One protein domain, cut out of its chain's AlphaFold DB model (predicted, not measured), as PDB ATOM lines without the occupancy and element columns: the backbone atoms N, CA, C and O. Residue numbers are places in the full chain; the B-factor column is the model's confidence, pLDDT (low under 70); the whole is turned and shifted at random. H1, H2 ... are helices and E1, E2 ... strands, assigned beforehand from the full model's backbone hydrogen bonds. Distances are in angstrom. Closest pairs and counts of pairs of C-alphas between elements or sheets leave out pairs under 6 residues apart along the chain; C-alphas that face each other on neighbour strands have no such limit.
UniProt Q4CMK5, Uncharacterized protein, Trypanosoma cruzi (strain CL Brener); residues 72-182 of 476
ATOM      1  N   ASP A  72     -43.133  -3.264 -12.256       94.46
ATOM      2  CA  ASP A  72     -43.125  -1.839 -12.586       94.46
ATOM      3  C   ASP A  72     -44.531  -1.210 -12.613       94.46
ATOM      4  O   ASP A  72     -44.650   0.011 -12.714       94.46
ATOM      5  N   HIS A  73     -45.600  -2.003 -12.456       95.35
ATOM      6  CA  HIS A  73     -46.970  -1.491 -12.413       95.35
ATOM      7  C   HIS A  73     -47.145  -0.455 -11.293       95.35
ATOM      8  O   HIS A  73     -46.852  -0.732 -10.128       95.35
ATOM      9  N   LEU A  74     -47.653   0.730 -11.638       95.55
ATOM     10  CA  LEU A  74     -47.765   1.861 -10.719       95.55
ATOM     11  C   LEU A  74     -49.139   1.921 -10.041       95.55
ATOM     12  O   LEU A  74     -50.170   2.072 -10.692       95.55
ATOM     13  N   PHE A  75     -49.140   1.920  -8.711       94.30
ATOM     14  CA  PHE A  75     -50.317   2.146  -7.881       94.30
ATOM     15  C   PHE A  75     -50.376   3.591  -7.382       94.30
ATOM     16  O   PHE A  75     -49.405   4.116  -6.839       94.30
ATOM     17  N   SER A  76     -51.551   4.216  -7.491       94.33
ATOM     18  CA  SER A  76     -51.833   5.510  -6.858       94.33
ATOM     19  C   SER A  76     -52.213   5.310  -5.391       94.33
ATOM     20  O   SER A  76     -53.273   4.763  -5.094       94.33
ATOM     21  N   VAL A  77     -51.365   5.763  -4.467       94.91
ATOM     22  CA  VAL A  77     -51.502   5.521  -3.023       94.91
ATOM     23  C   VAL A  77     -51.411   6.829  -2.244       94.91
ATOM     24  O   VAL A  77     -50.445   7.572  -2.365       94.91
ATOM     25  N   HIS A  78     -52.391   7.115  -1.393       95.13
ATOM     26  CA  HIS A  78     -52.357   8.272  -0.504       95.13
ATOM     27  C   HIS A  78     -51.359   8.061   0.646       95.13
ATOM     28  O   HIS A  78     -51.487   7.118   1.434       95.13
ATOM     29  N   ASP A  79     -50.414   8.984   0.808       96.82
ATOM     30  CA  ASP A  79     -49.494   9.023   1.942       96.82
ATOM     31  C   ASP A  79     -50.028   9.955   3.044       96.82
ATOM     32  O   ASP A  79     -50.031  11.177   2.870       96.82
ATOM     33  N   PRO A  80     -50.440   9.427   4.215       95.75
ATOM     34  CA  PRO A  80     -50.948  10.249   5.312       95.75
ATOM     35  C   PRO A  80     -49.942  11.256   5.881       95.75
ATOM     36  O   PRO A  80     -50.363  12.255   6.464       95.75
ATOM     37  N   GLN A  81     -48.633  11.006   5.750       95.09
ATOM     38  CA  GLN A  81     -47.606  11.922   6.252       95.09
ATOM     39  C   GLN A  81     -47.417  13.124   5.328       95.09
ATOM     40  O   GLN A  81     -47.283  14.243   5.816       95.09
ATOM     41  N   LEU A  82     -47.451  12.899   4.012       94.61
ATOM     42  CA  LEU A  82     -47.334  13.965   3.015       94.61
ATOM     43  C   LEU A  82     -48.678  14.609   2.652       94.61
ATOM     44  O   LEU A  82     -48.692  15.681   2.055       94.61
ATOM     45  N   LYS A  83     -49.800  13.969   3.014       95.33
ATOM     46  CA  LYS A  83     -51.166  14.361   2.623       95.33
ATOM     47  C   LYS A  83     -51.318  14.509   1.103       95.33
ATOM     48  O   LYS A  83     -52.026  15.392   0.627       95.33
ATOM     49  N   THR A  84     -50.626  13.656   0.352       94.51
ATOM     50  CA  THR A  84     -50.620  13.647  -1.115       94.51
ATOM     51  C   THR A  84     -50.669  12.216  -1.637       94.51
ATOM     52  O   THR A  84     -50.392  11.267  -0.900       94.51
ATOM     53  N   THR A  85     -51.027  12.059  -2.906       94.72
ATOM     54  CA  THR A  85     -50.999  10.769  -3.598       94.72
ATOM     55  C   THR A  85     -49.617  10.539  -4.199       94.72
ATOM     56  O   THR A  85     -49.046  11.431  -4.821       94.72
ATOM     57  N   LEU A  86     -49.081   9.339  -4.005       95.39
ATOM     58  CA  LEU A  86     -47.818   8.862  -4.552       95.39
ATOM     59  C   LEU A  86     -48.090   7.805  -5.624       95.39
ATOM     60  O   LEU A  86     -49.032   7.025  -5.487       95.39
ATOM     61  N   SER A  87     -47.233   7.747  -6.640       95.80
ATOM     62  CA  SER A  87     -47.208   6.662  -7.625       95.80
ATOM     63  C   SER A  87     -46.142   5.651  -7.214       95.80
ATOM     64  O   SER A  87     -44.950   5.934  -7.310       95.80
ATOM     65  N   LEU A  88     -46.560   4.491  -6.710       96.18
ATOM     66  CA  LEU A  88     -45.662   3.470  -6.169       96.18
ATOM     67  C   LEU A  88     -45.623   2.241  -7.090       96.18
ATOM     68  O   LEU A  88     -46.688   1.710  -7.400       96.18
ATOM     69  N   PRO A  89     -44.443   1.745  -7.495       96.69
ATOM     70  CA  PRO A  89     -44.340   0.506  -8.258       96.69
ATOM     71  C   PRO A  89     -44.730  -0.695  -7.392       96.69
ATOM     72  O   PRO A  89     -44.451  -0.711  -6.186       96.69
ATOM     73  N   LYS A  90     -45.317  -1.726  -8.007       95.77
ATOM     74  CA  LYS A  90     -45.690  -2.986  -7.347       95.77
ATOM     75  C   LYS A  90     -44.528  -3.571  -6.549       95.77
ATOM     76  O   LYS A  90     -44.737  -3.982  -5.414       95.77
ATOM     77  N   ALA A  91     -43.316  -3.552  -7.102       95.56
ATOM     78  CA  ALA A  91     -42.113  -4.076  -6.453       95.56
ATOM     79  C   ALA A  91     -41.803  -3.429  -5.086       95.56
ATOM     80  O   ALA A  91     -41.152  -4.043  -4.247       95.56
ATOM     81  N   SER A  92     -42.291  -2.208  -4.831       96.63
ATOM     82  CA  SER A  92     -42.145  -1.539  -3.530       96.63
ATOM     83  C   SER A  92     -43.200  -1.941  -2.492       96.63
ATOM     84  O   SER A  92     -43.083  -1.585  -1.319       96.63
ATOM     85  N   ILE A  93     -44.254  -2.654  -2.895       95.61
ATOM     86  CA  ILE A  93     -45.336  -3.095  -2.014       95.61
ATOM     87  C   ILE A  93     -44.918  -4.424  -1.381       95.61
ATOM     88  O   ILE A  93     -44.674  -5.403  -2.075       95.61
ATOM     89  N   ALA A  94     -44.864  -4.470  -0.049       92.33
ATOM     90  CA  ALA A  94     -44.321  -5.605   0.703       92.33
ATOM     91  C   ALA A  94     -45.168  -6.891   0.608       92.33
ATOM     92  O   ALA A  94     -44.731  -7.948   1.049       92.33
ATOM     93  N   GLY A  95     -46.385  -6.802   0.075       89.83
ATOM     94  CA  GLY A  95     -47.266  -7.938  -0.161       89.83
ATOM     95  C   GLY A  95     -48.683  -7.500  -0.508       89.83
ATOM     96  O   GLY A  95     -49.035  -6.319  -0.400       89.83
ATOM     97  N   PHE A  96     -49.514  -8.463  -0.903       90.64
ATOM     98  CA  PHE A  96     -50.927  -8.206  -1.140       90.64
ATOM     99  C   PHE A  96     -51.583  -7.633   0.123       90.64
ATOM    100  O   PHE A  96     -51.435  -8.151   1.230       90.64
ATOM    101  N   SER A  97     -52.337  -6.552  -0.055       89.81
ATOM    102  CA  SER A  97     -53.205  -6.001   0.979       89.81
ATOM    103  C   SER A  97     -54.585  -5.797   0.383       89.81
ATOM    104  O   SER A  97     -54.721  -5.284  -0.731       89.81
ATOM    105  N   ARG A  98     -55.626  -6.157   1.139       83.94
ATOM    106  CA  ARG A  98     -57.023  -5.954   0.716       83.94
ATOM    107  C   ARG A  98     -57.303  -4.498   0.350       83.94
ATOM    108  O   ARG A  98     -58.075  -4.235  -0.567       83.94
ATOM    109  N   GLY A  99     -56.620  -3.571   1.024       84.01
ATOM    110  CA  GLY A  99     -56.701  -2.136   0.768       84.01
ATOM    111  C   GLY A  99     -56.448  -1.729  -0.686       84.01
ATOM    112  O   GLY A  99     -57.050  -0.759  -1.124       84.01
ATOM    113  N   LEU A 100     -55.629  -2.465  -1.451       85.57
ATOM    114  CA  LEU A 100     -55.313  -2.126  -2.850       85.57
ATOM    115  C   LEU A 100     -56.542  -2.122  -3.765       85.57
ATOM    116  O   LEU A 100     -56.621  -1.308  -4.678       85.57
ATOM    117  N   PHE A 101     -57.499  -3.008  -3.492       83.03
ATOM    118  CA  PHE A 101     -58.705  -3.195  -4.307       83.03
ATOM    119  C   PHE A 101     -59.981  -2.781  -3.565       83.03
ATOM    120  O   PHE A 101     -61.078  -2.823  -4.117       83.03
ATOM    121  N   GLN A 102     -59.849  -2.369  -2.304       74.11
ATOM    122  CA  GLN A 102     -60.934  -1.844  -1.490       74.11
ATOM    123  C   GLN A 102     -60.916  -0.316  -1.532       74.11
ATOM    124  O   GLN A 102     -60.398   0.357  -0.643       74.11
ATOM    125  N   GLY A 103     -61.512   0.244  -2.578       64.96
ATOM    126  CA  GLY A 103     -61.654   1.685  -2.721       64.96
ATOM    127  C   GLY A 103     -62.636   2.036  -3.822       64.96
ATOM    128  O   GLY A 103     -62.781   1.313  -4.803       64.96
ATOM    129  N   SER A 104     -63.321   3.168  -3.668       72.12
ATOM    130  CA  SER A 104     -63.931   3.796  -4.833       72.12
ATOM    131  C   SER A 104     -62.810   4.318  -5.729       72.12
ATOM    132  O   SER A 104     -61.781   4.763  -5.222       72.12
ATOM    133  N   ALA A 105     -63.033   4.376  -7.043       71.76
ATOM    134  CA  ALA A 105     -62.085   4.996  -7.979       71.76
ATOM    135  C   ALA A 105     -61.706   6.447  -7.597       71.76
ATOM    136  O   ALA A 105     -60.715   6.989  -8.071       71.76
ATOM    137  N   LYS A 106     -62.493   7.082  -6.716       81.36
ATOM    138  CA  LYS A 106     -62.266   8.436  -6.199       81.36
ATOM    139  C   LYS A 106     -61.321   8.495  -4.998       81.36
ATOM    140  O   LYS A 106     -60.819   9.573  -4.697       81.36
ATOM    141  N   LYS A 107     -61.121   7.394  -4.266       87.24
ATOM    142  CA  LYS A 107     -60.325   7.379  -3.034       87.24
ATOM    143  C   LYS A 107     -59.154   6.420  -3.185       87.24
ATOM    144  O   LYS A 107     -59.322   5.212  -3.052       87.24
ATOM    145  N   ALA A 108     -57.973   6.992  -3.399       89.96
ATOM    146  CA  ALA A 108     -56.734   6.234  -3.407       89.96
ATOM    147  C   ALA A 108     -56.556   5.485  -2.069       89.96
ATOM    148  O   ALA A 108     -56.799   6.069  -0.999       89.96
ATOM    149  N   PRO A 109     -56.138   4.211  -2.101       93.51
ATOM    150  CA  PRO A 109     -55.802   3.469  -0.896       93.51
ATOM    151  C   PRO A 109     -54.653   4.150  -0.149       93.51
ATOM    152  O   PRO A 109     -53.843   4.850  -0.748       93.51
ATOM    153  N   SER A 110     -54.587   3.992   1.174       95.09
ATOM    154  CA  SER A 110     -53.608   4.709   2.003       95.09
ATOM    155  C   SER A 110     -52.469   3.817   2.487       95.09
ATOM    156  O   SER A 110     -52.710   2.658   2.830       95.09
ATOM    157  N   VAL A 111     -51.268   4.380   2.635       96.28
ATOM    158  CA  VAL A 111     -50.128   3.700   3.278       96.28
ATOM    159  C   VAL A 111     -50.439   3.349   4.740       96.28
ATOM    160  O   VAL A 111     -50.953   4.174   5.499       96.28
ATOM    161  N   CYS A 112     -50.067   2.137   5.158       96.67
ATOM    162  CA  CYS A 112     -50.247   1.654   6.522       96.67
ATOM    163  C   CYS A 112     -49.234   2.251   7.502       96.67
ATOM    164  O   CYS A 112     -48.086   1.814   7.590       96.67
ATOM    165  N   MET A 113     -49.674   3.207   8.321       96.32
ATOM    166  CA  MET A 113     -48.804   3.863   9.309       96.32
ATOM    167  C   MET A 113     -48.357   2.940  10.449       96.32
ATOM    168  O   MET A 113     -47.323   3.191  11.068       96.32
ATOM    169  N   LEU A 114     -49.118   1.882  10.741       96.46
ATOM    170  CA  LEU A 114     -48.708   0.870  11.715       96.46
ATOM    171  C   LEU A 114     -47.601  -0.017  11.148       96.46
ATOM    172  O   LEU A 114     -46.650  -0.312  11.865       96.46
ATOM    173  N   PHE A 115     -47.679  -0.385   9.866       96.06
ATOM    174  CA  PHE A 115     -46.632  -1.151   9.192       96.06
ATOM    175  C   PHE A 115     -45.328  -0.356   9.126       96.06
ATOM    176  O   PHE A 115     -44.289  -0.856   9.534       96.06
ATOM    177  N   GLN A 116     -45.407   0.935   8.781       95.32
ATOM    178  CA  GLN A 116     -44.253   1.850   8.798       95.32
ATOM    179  C   GLN A 116     -43.600   2.010  10.183       95.32
ATOM    180  O   GLN A 116     -42.481   2.498  10.294       95.32
ATOM    181  N   ARG A 117     -44.302   1.634  11.256       94.96
ATOM    182  CA  ARG A 117     -43.793   1.633  12.634       94.96
ATOM    183  C   ARG A 117     -43.460   0.228  13.137       94.96
ATOM    184  O   ARG A 117     -43.222   0.081  14.329       94.96
ATOM    185  N   SER A 118     -43.491  -0.786  12.266       94.39
ATOM    186  CA  SER A 118     -43.326  -2.205  12.614       94.39
ATOM    187  C   SER A 118     -44.317  -2.695  13.687       94.39
ATOM    188  O   SER A 118     -43.975  -3.481  14.562       94.39
ATOM    189  N   ARG A 119     -45.557  -2.186  13.658       96.22
ATOM    190  CA  ARG A 119     -46.633  -2.492  14.627       96.22
ATOM    191  C   ARG A 119     -47.883  -3.108  13.996       96.22
ATOM    192  O   ARG A 119     -48.843  -3.379  14.713       96.22
ATOM    193  N   CYS A 120     -47.930  -3.269  12.673       94.83
ATOM    194  CA  CYS A 120     -49.080  -3.892  12.021       94.83
ATOM    195  C   CYS A 120     -48.996  -5.417  12.147       94.83
ATOM    196  O   CYS A 120     -48.031  -6.013  11.683       94.83
ATOM    197  N   THR A 121     -50.026  -6.038  12.723       94.43
ATOM    198  CA  THR A 121     -50.159  -7.501  12.843       94.43
ATOM    199  C   THR A 121     -51.174  -8.094  11.864       94.43
ATOM    200  O   THR A 121     -51.317  -9.308  11.793       94.43
ATOM    201  N   ALA A 122     -51.878  -7.255  11.093       90.46
ATOM    202  CA  ALA A 122     -52.948  -7.699  10.198       90.46
ATOM    203  C   ALA A 122     -52.438  -8.390   8.920       90.46
ATOM    204  O   ALA A 122     -53.209  -9.079   8.259       90.46
ATOM    205  N   ASN A 123     -51.161  -8.210   8.564       86.25
ATOM    206  CA  ASN A 123     -50.555  -8.749   7.342       86.25
ATOM    207  C   ASN A 123     -51.437  -8.507   6.090       86.25
ATOM    208  O   ASN A 123     -51.827  -7.365   5.839       86.25
ATOM    209  N   THR A 124     -51.809  -9.562   5.357       86.17
ATOM    210  CA  THR A 124     -52.665  -9.524   4.158       86.17
ATOM    211  C   THR A 124     -54.081  -9.013   4.429       86.17
ATOM    212  O   THR A 124     -54.749  -8.491   3.535       86.17
ATOM    213  N   CYS A 125     -54.538  -9.090   5.682       87.50
ATOM    214  CA  CYS A 125     -55.843  -8.593   6.107       87.50
ATOM    215  C   CYS A 125     -55.844  -7.084   6.395       87.50
ATOM    216  O   CYS A 125     -56.883  -6.537   6.765       87.50
ATOM    217  N   CYS A 126     -54.709  -6.389   6.242       92.27
ATOM    218  CA  CYS A 126     -54.673  -4.942   6.410       92.27
ATOM    219  C   CYS A 126     -55.465  -4.234   5.295       92.27
ATOM    220  O   CYS A 126     -55.248  -4.460   4.104       92.27
ATOM    221  N   ASN A 127     -56.342  -3.305   5.687       91.66
ATOM    222  CA  ASN A 127     -57.063  -2.425   4.754       91.66
ATOM    223  C   ASN A 127     -56.192  -1.257   4.244       91.66
ATOM    224  O   ASN A 127     -56.669  -0.408   3.496       91.66
ATOM    225  N   GLN A 128     -54.935  -1.167   4.686       94.09
ATOM    226  CA  GLN A 128     -53.958  -0.165   4.266       94.09
ATOM    227  C   GLN A 128     -52.752  -0.860   3.629       94.09
ATOM    228  O   GLN A 128     -52.432  -1.997   3.966       94.09
ATOM    229  N   ILE A 129     -52.063  -0.160   2.733       95.01
ATOM    230  CA  ILE A 129     -50.999  -0.753   1.920       95.01
ATOM    231  C   ILE A 129     -49.703  -0.828   2.721       95.01
ATOM    232  O   ILE A 129     -49.254   0.163   3.306       95.01
ATOM    233  N   HIS A 130     -49.088  -2.006   2.733       95.66
ATOM    234  CA  HIS A 130     -47.752  -2.218   3.278       95.66
ATOM    235  C   HIS A 130     -46.723  -1.906   2.190       95.66
ATOM    236  O   HIS A 130     -46.663  -2.587   1.174       95.66
ATOM    237  N   VAL A 131     -45.933  -0.856   2.393       96.37
ATOM    238  CA  VAL A 131     -44.905  -0.395   1.446       96.37
ATOM    239  C   VAL A 131     -43.549  -0.541   2.115       96.37
ATOM    240  O   VAL A 131     -43.432  -0.209   3.298       96.37
ATOM    241  N   ASP A 132     -42.542  -1.008   1.380       96.83
ATOM    242  CA  ASP A 132     -41.168  -1.088   1.868       96.83
ATOM    243  C   ASP A 132     -40.718   0.263   2.445       96.83
ATOM    244  O   ASP A 132     -40.864   1.325   1.831       96.83
ATOM    245  N   GLN A 133     -40.206   0.220   3.675       96.24
ATOM    246  CA  GLN A 133     -39.887   1.422   4.434       96.24
ATOM    247  C   GLN A 133     -38.724   2.202   3.804       96.24
ATOM    248  O   GLN A 133     -38.736   3.435   3.840       96.24
ATOM    249  N   SER A 134     -37.741   1.508   3.224       96.62
ATOM    250  CA  SER A 134     -36.566   2.130   2.608       96.62
ATOM    251  C   SER A 134     -36.972   2.866   1.336       96.62
ATOM    252  O   SER A 134     -36.685   4.057   1.193       96.62
ATOM    253  N   TYR A 135     -37.735   2.195   0.466       97.81
ATOM    254  CA  TYR A 135     -38.252   2.804  -0.758       97.81
ATOM    255  C   TYR A 135     -39.152   4.009  -0.457       97.81
ATOM    256  O   TYR A 135     -38.962   5.092  -1.014       97.81
ATOM    257  N   LEU A 136     -40.103   3.862   0.474       97.37
ATOM    258  CA  LEU A 136     -41.046   4.931   0.804       97.37
ATOM    259  C   LEU A 136     -40.339   6.181   1.344       97.37
ATOM    260  O   LEU A 136     -40.741   7.300   1.031       97.37
ATOM    261  N   GLN A 137     -39.281   6.026   2.145       96.73
ATOM    262  CA  GLN A 137     -38.505   7.167   2.635       96.73
ATOM    263  C   GLN A 137     -37.790   7.914   1.509       96.73
ATOM    264  O   GLN A 137     -37.812   9.147   1.502       96.73
ATOM    265  N   LEU A 138     -37.179   7.197   0.564       96.53
ATOM    266  CA  LEU A 138     -36.534   7.809  -0.599       96.53
ATOM    267  C   LEU A 138     -37.567   8.527  -1.476       96.53
ATOM    268  O   LEU A 138     -37.380   9.699  -1.800       96.53
ATOM    269  N   HIS A 139     -38.712   7.891  -1.741       96.31
ATOM    270  CA  HIS A 139     -39.803   8.493  -2.508       96.31
ATOM    271  C   HIS A 139     -40.390   9.736  -1.815       96.31
ATOM    272  O   HIS A 139     -40.721  10.728  -2.462       96.31
ATOM    273  N   ARG A 140     -40.488   9.743  -0.480       96.34
ATOM    274  CA  ARG A 140     -40.890  10.942   0.276       96.34
ATOM    275  C   ARG A 140     -39.889  12.079   0.114       96.34
ATOM    276  O   ARG A 140     -40.303  13.207  -0.121       96.34
ATOM    277  N   ARG A 141     -38.584  11.794   0.201       94.75
ATOM    278  CA  ARG A 141     -37.537  12.800  -0.059       94.75
ATOM    279  C   ARG A 141     -37.617  13.319  -1.493       94.75
ATOM    280  O   ARG A 141     -37.459  14.518  -1.692       94.75
ATOM    281  N   TRP A 142     -37.901  12.440  -2.453       93.82
ATOM    282  CA  TRP A 142     -38.069  12.800  -3.859       93.82
ATOM    283  C   TRP A 142     -39.218  13.789  -4.040       93.82
ATOM    284  O   TRP A 142     -39.033  14.851  -4.621       93.82
ATOM    285  N   VAL A 143     -40.387  13.483  -3.475       93.28
ATOM    286  CA  VAL A 143     -41.576  14.336  -3.596       93.28
ATOM    287  C   VAL A 143     -41.430  15.645  -2.815       93.28
ATOM    288  O   VAL A 143     -41.820  16.692  -3.319       93.28
ATOM    289  N   CYS A 144     -40.848  15.624  -1.613       91.37
ATOM    290  CA  CYS A 144     -40.673  16.838  -0.810       91.37
ATOM    291  C   CYS A 144     -39.609  17.792  -1.361       91.37
ATOM    292  O   CYS A 144     -39.764  19.002  -1.234       91.37
ATOM    293  N   ASN A 145     -38.525  17.261  -1.935       89.75
ATOM    294  CA  ASN A 145     -37.349  18.055  -2.291       89.75
ATOM    295  C   ASN A 145     -37.112  18.152  -3.804       89.75
ATOM    296  O   ASN A 145     -36.176  18.832  -4.216       89.75
ATOM    297  N   GLY A 146     -37.903  17.470  -4.637       77.17
ATOM    298  CA  GLY A 146     -37.603  17.258  -6.058       77.17
ATOM    299  C   GLY A 146     -37.353  18.537  -6.861       77.17
ATOM    300  O   GLY A 146     -36.463  18.553  -7.716       77.17
ATOM    301  N   GLU A 147     -38.074  19.617  -6.550       79.85
ATOM    302  CA  GLU A 147     -37.898  20.933  -7.183       79.85
ATOM    303  C   GLU A 147     -36.692  21.717  -6.637       79.85
ATOM    304  O   GLU A 147     -36.116  22.531  -7.350       79.85
ATOM    305  N   GLN A 148     -36.281  21.462  -5.391       87.64
ATOM    306  CA  GLN A 148     -35.203  22.196  -4.712       87.64
ATOM    307  C   GLN A 148     -33.832  21.517  -4.842       87.64
ATOM    308  O   GLN A 148     -32.800  22.137  -4.579       87.64
ATOM    309  N   LEU A 149     -33.797  20.236  -5.215       88.65
ATOM    310  CA  LEU A 149     -32.552  19.495  -5.376       88.65
ATOM    311  C   LEU A 149     -31.876  19.821  -6.719       88.65
ATOM    312  O   LEU A 149     -32.546  19.817  -7.757       88.65
ATOM    313  N   PRO A 150     -30.542  20.021  -6.726       92.19
ATOM    314  CA  PRO A 150     -29.747  19.982  -7.946       92.19
ATOM    315  C   PRO A 150     -30.026  18.700  -8.733       92.19
ATOM    316  O   PRO A 150     -30.253  17.641  -8.144       92.19
ATOM    317  N   GLU A 151     -29.968  18.783 -10.060       91.68
ATOM    318  CA  GLU A 151     -30.254  17.652 -10.948       91.68
ATOM    319  C   GLU A 151     -29.404  16.415 -10.625       91.68
ATOM    320  O   GLU A 151     -29.915  15.299 -10.634       91.68
ATOM    321  N   GLU A 152     -28.139  16.615 -10.256       93.25
ATOM    322  CA  GLU A 152     -27.233  15.547  -9.828       93.25
ATOM    323  C   GLU A 152     -27.768  14.781  -8.610       93.25
ATOM    324  O   GLU A 152     -27.883  13.559  -8.658       93.25
ATOM    325  N   LYS A 153     -28.208  15.490  -7.561       93.20
ATOM    326  CA  LYS A 153     -28.809  14.865  -6.370       93.20
ATOM    327  C   LYS A 153     -30.142  14.195  -6.680       93.20
ATOM    328  O   LYS A 153     -30.514  13.224  -6.026       93.20
ATOM    329  N   ARG A 154     -30.884  14.726  -7.656       92.80
ATOM    330  CA  ARG A 154     -32.107  14.088  -8.140       92.80
ATOM    331  C   ARG A 154     -31.760  12.746  -8.788       92.80
ATOM    332  O   ARG A 154     -32.324  11.742  -8.383       92.80
ATOM    333  N   ARG A 155     -30.794  12.692  -9.709       93.63
ATOM    334  CA  ARG A 155     -30.349  11.421 -10.314       93.63
ATOM    335  C   ARG A 155     -29.851  10.424  -9.270       93.63
ATOM    336  O   ARG A 155     -30.309   9.292  -9.278       93.63
ATOM    337  N   GLU A 156     -29.032  10.867  -8.321       94.95
ATOM    338  CA  GLU A 156     -28.547  10.018  -7.226       94.95
ATOM    339  C   GLU A 156     -29.708   9.415  -6.412       94.95
ATOM    340  O   GLU A 156     -29.720   8.224  -6.105       94.95
ATOM    341  N   LEU A 157     -30.733  10.214  -6.093       95.20
ATOM    342  CA  LEU A 157     -31.905   9.736  -5.359       95.20
ATOM    343  C   LEU A 157     -32.725   8.719  -6.169       95.20
ATOM    344  O   LEU A 157     -33.228   7.750  -5.601       95.20
ATOM    345  N   TRP A 158     -32.842   8.925  -7.483       94.33
ATOM    346  CA  TRP A 158     -33.484   7.976  -8.397       94.33
ATOM    347  C   TRP A 158     -32.714   6.654  -8.480       94.33
ATOM    348  O   TRP A 158     -33.309   5.584  -8.386       94.33
ATOM    349  N   GLU A 159     -31.388   6.716  -8.589       96.47
ATOM    350  CA  GLU A 159     -30.507   5.543  -8.593       96.47
ATOM    351  C   GLU A 159     -30.609   4.758  -7.280       96.47
ATOM    352  O   GLU A 159     -30.743   3.536  -7.303       96.47
ATOM    353  N   GLN A 160     -30.655   5.448  -6.133       97.17
ATOM    354  CA  GLN A 160     -30.902   4.812  -4.836       97.17
ATOM    355  C   GLN A 160     -32.270   4.116  -4.791       97.17
ATOM    356  O   GLN A 160     -32.376   3.001  -4.282       97.17
ATOM    357  N   MET A 161     -33.320   4.747  -5.329       96.63
ATOM    358  CA  MET A 161     -34.650   4.135  -5.406       96.63
ATOM    359  C   MET A 161     -34.645   2.875  -6.278       96.63
ATOM    360  O   MET A 161     -35.176   1.852  -5.843       96.63
ATOM    361  N   ASN A 162     -34.014   2.915  -7.453       96.75
ATOM    362  CA  ASN A 162     -33.901   1.752  -8.338       96.75
ATOM    363  C   ASN A 162     -33.084   0.625  -7.704       96.75
ATOM    364  O   ASN A 162     -33.513  -0.521  -7.746       96.75
ATOM    365  N   SER A 163     -31.982   0.948  -7.027       97.36
ATOM    366  CA  SER A 163     -31.181  -0.041  -6.299       97.36
ATOM    367  C   SER A 163     -31.997  -0.762  -5.216       97.36
ATOM    368  O   SER A 163     -31.896  -1.981  -5.058       97.36
ATOM    369  N   VAL A 164     -32.866  -0.037  -4.497       97.30
ATOM    370  CA  VAL A 164     -33.795  -0.658  -3.540       97.30
ATOM    371  C   VAL A 164     -34.789  -1.574  -4.256       97.30
ATOM    372  O   VAL A 164     -35.007  -2.690  -3.793       97.30
ATOM    373  N   LEU A 165     -35.367  -1.152  -5.384       96.61
ATOM    374  CA  LEU A 165     -36.299  -1.985  -6.153       96.61
ATOM    375  C   LEU A 165     -35.637  -3.265  -6.683       96.61
ATOM    376  O   LEU A 165     -36.209  -4.341  -6.534       96.61
ATOM    377  N   GLU A 166     -34.428  -3.178  -7.232       95.60
ATOM    378  CA  GLU A 166     -33.654  -4.336  -7.704       95.60
ATOM    379  C   GLU A 166     -33.362  -5.332  -6.574       95.60
ATOM    380  O   GLU A 166     -33.495  -6.547  -6.748       95.60
ATOM    381  N   SER A 167     -33.024  -4.822  -5.386       95.48
ATOM    382  CA  SER A 167     -32.822  -5.639  -4.185       95.48
ATOM    383  C   SER A 167     -34.109  -6.349  -3.746       95.48
ATOM    384  O   SER A 167     -34.086  -7.538  -3.413       95.48
ATOM    385  N   LEU A 168     -35.249  -5.653  -3.795       94.23
ATOM    386  CA  LEU A 168     -36.557  -6.231  -3.474       94.23
ATOM    387  C   LEU A 168     -36.954  -7.329  -4.467       94.23
ATOM    388  O   LEU A 168     -37.373  -8.401  -4.034       94.23
ATOM    389  N   LEU A 169     -36.758  -7.100  -5.768       92.09
ATOM    390  CA  LEU A 169     -37.019  -8.096  -6.812       92.09
ATOM    391  C   LEU A 169     -36.147  -9.340  -6.637       92.09
ATOM    392  O   LEU A 169     -36.660 -10.455  -6.597       92.09
ATOM    393  N   SER A 170     -34.850  -9.141  -6.395       91.68
ATOM    394  CA  SER A 170     -33.909 -10.238  -6.142       91.68
ATOM    395  C   SER A 170     -34.297 -11.069  -4.913       91.68
ATOM    396  O   SER A 170     -34.066 -12.279  -4.875       91.68
ATOM    397  N   ARG A 171     -34.885 -10.445  -3.880       88.07
ATOM    398  CA  ARG A 171     -35.384 -11.162  -2.697       88.07
ATOM    399  C   ARG A 171     -36.608 -12.015  -3.032       88.07
ATOM    400  O   ARG A 171     -36.653 -13.168  -2.609       88.07
ATOM    401  N   CYS A 172     -37.552 -11.481  -3.804       82.20
ATOM    402  CA  CYS A 172     -38.742 -12.217  -4.232       82.20
ATOM    403  C   CYS A 172     -38.387 -13.450  -5.075       82.20
ATOM    404  O   CYS A 172     -38.934 -14.526  -4.833       82.20
ATOM    405  N   ASP A 173     -37.416 -13.333  -5.983       80.87
ATOM    406  CA  ASP A 173     -36.960 -14.466  -6.799       80.87
ATOM    407  C   ASP A 173     -36.346 -15.578  -5.936       80.87
ATOM    408  O   ASP A 173     -36.603 -16.764  -6.143       80.87
ATOM    409  N   ARG A 174     -35.581 -15.211  -4.900       77.69
ATOM    410  CA  ARG A 174     -34.995 -16.185  -3.967       77.69
ATOM    411  C   ARG A 174     -36.040 -16.899  -3.115       77.69
ATOM    412  O   ARG A 174     -35.892 -18.093  -2.864       77.69
ATOM    413  N   GLU A 175     -37.079 -16.197  -2.673       76.11
ATOM    414  CA  GLU A 175     -38.182 -16.789  -1.904       76.11
ATOM    415  C   GLU A 175     -39.034 -17.740  -2.769       76.11
ATOM    416  O   GLU A 175     -39.451 -18.804  -2.303       76.11
ATOM    417  N   ALA A 176     -39.219 -17.419  -4.054       71.91
ATOM    418  CA  ALA A 176     -39.894 -18.297  -5.012       71.91
ATOM    419  C   ALA A 176     -39.112 -19.598  -5.291       71.91
ATOM    420  O   ALA A 176     -39.710 -20.657  -5.497       71.91
ATOM    421  N   ILE A 177     -37.777 -19.545  -5.259       70.70
ATOM    422  CA  ILE A 177     -36.925 -20.736  -5.406       70.70
ATOM    423  C   ILE A 177     -36.941 -21.568  -4.116       70.70
ATOM    424  O   ILE A 177     -37.157 -22.776  -4.166       70.70
ATOM    425  N   ALA A 178     -36.804 -20.926  -2.951       61.46
ATOM    426  CA  ALA A 178     -36.753 -21.619  -1.662       61.46
ATOM    427  C   ALA A 178     -38.045 -22.382  -1.319       61.46
ATOM    428  O   ALA A 178     -37.994 -23.374  -0.601       61.46
ATOM    429  N   THR A 179     -39.197 -21.947  -1.832       60.36
ATOM    430  CA  THR A 179     -40.478 -22.646  -1.629       60.36
ATOM    431  C   THR A 179     -40.662 -23.873  -2.527       60.36
ATOM    432  O   THR A 179     -41.485 -24.730  -2.209       60.36
ATOM    433  N   ASN A 180     -39.892 -23.992  -3.614       57.57
ATOM    434  CA  ASN A 180     -39.876 -25.189  -4.460       57.57
ATOM    435  C   ASN A 180     -38.853 -26.231  -3.995       57.57
ATOM    436  O   ASN A 180     -39.038 -27.425  -4.240       57.57
ATOM    437  N   ASP A 181     -37.806 -25.810  -3.286       51.13
ATOM    438  CA  ASP A 181     -36.852 -26.737  -2.702       51.13
ATOM    439  C   ASP A 181     -37.433 -27.369  -1.434       51.13
ATOM    440  O   ASP A 181     -37.812 -26.698  -0.481       51.13
ATOM    441  N   MET A 182     -37.475 -28.704  -1.424       51.36
ATOM    442  CA  MET A 182     -37.976 -29.608  -0.377       51.36
ATOM    443  C   MET A 182     -37.357 -29.451   1.037       51.36
ATOM    444  O   MET A 182     -37.504 -30.339   1.884       51.36
TER     445      MET A 182
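Overview. This is residues 72 to 182 of the 476 residues of an uncharacterized protein of Trypanosoma cruzi (strain CL Brener) (UniProt Q4CMK5). What is the main picture? A strand hairpin, E1 and E2, and a long looping stretch, residues 90 to 132, lie beside a helical hairpin in which the shorter H1 is on the side of E2 and the long H2 runs back past it. The end of H2 and the tail after it, residues 173 to 182, stick out. What is it made of? The 111 printed residues hold, in order, E1, E2, H1 and H2, with the two strands antiparallel; the class is mixed, helices and strands, with 53 residues, under half, in named elements. How spread out is it? It is compact, with a radius of gyration of the C-alphas of 15.1 A, and spans 50 by 34 by 26 A.

Along the chain. Where are the strands? E1 is residues 74 to 79, 14.6 A long, from C-alpha 74 at (-47.765, 1.861, -10.719); E2 is residues 84 to 89, 16.2 A. Where are the helices? H1 is residues 133 to 145, 18.1 A; H2 is residues 151 to 178, 40.9 A, ending with C-alpha 178 at (-36.753, -21.619, -1.662).

Arrangement. How do the strands pair? The hairpin E1 and E2 is antiparallel at 146 degrees, with N 75 and O 88 within hydrogen-bond range at 2.8 A. What is near H1? E2 and H1 are near each other, with 10 pairs of C-alphas within 10 A. How do the helices meet? H1 and H2, a helical hairpin, touch at a shallow tilt of 19 degrees, opposite ways, H2 with residues 154 to 165 alone; the closest C-alphas, of Tyr 135 and Met 161, are 6.0 A apart. In H1 and H2 every O i to N i+4 pair is within hydrogen-bond range. What is apart? H2 is apart from E1 and from E2, and E1 is apart from H1.

Size, cuts and confidence. How large is it? The two C-alphas farthest apart, of Gln 148 and Met 182, are 52.1 A apart. Which links are long? The link from E2 to H1, 43 residues, is long; the printed part has no cut. Where is confidence low? Residue 103 and residues 178 to 182 have pLDDT under 70; the mean of the printed part is 89.9.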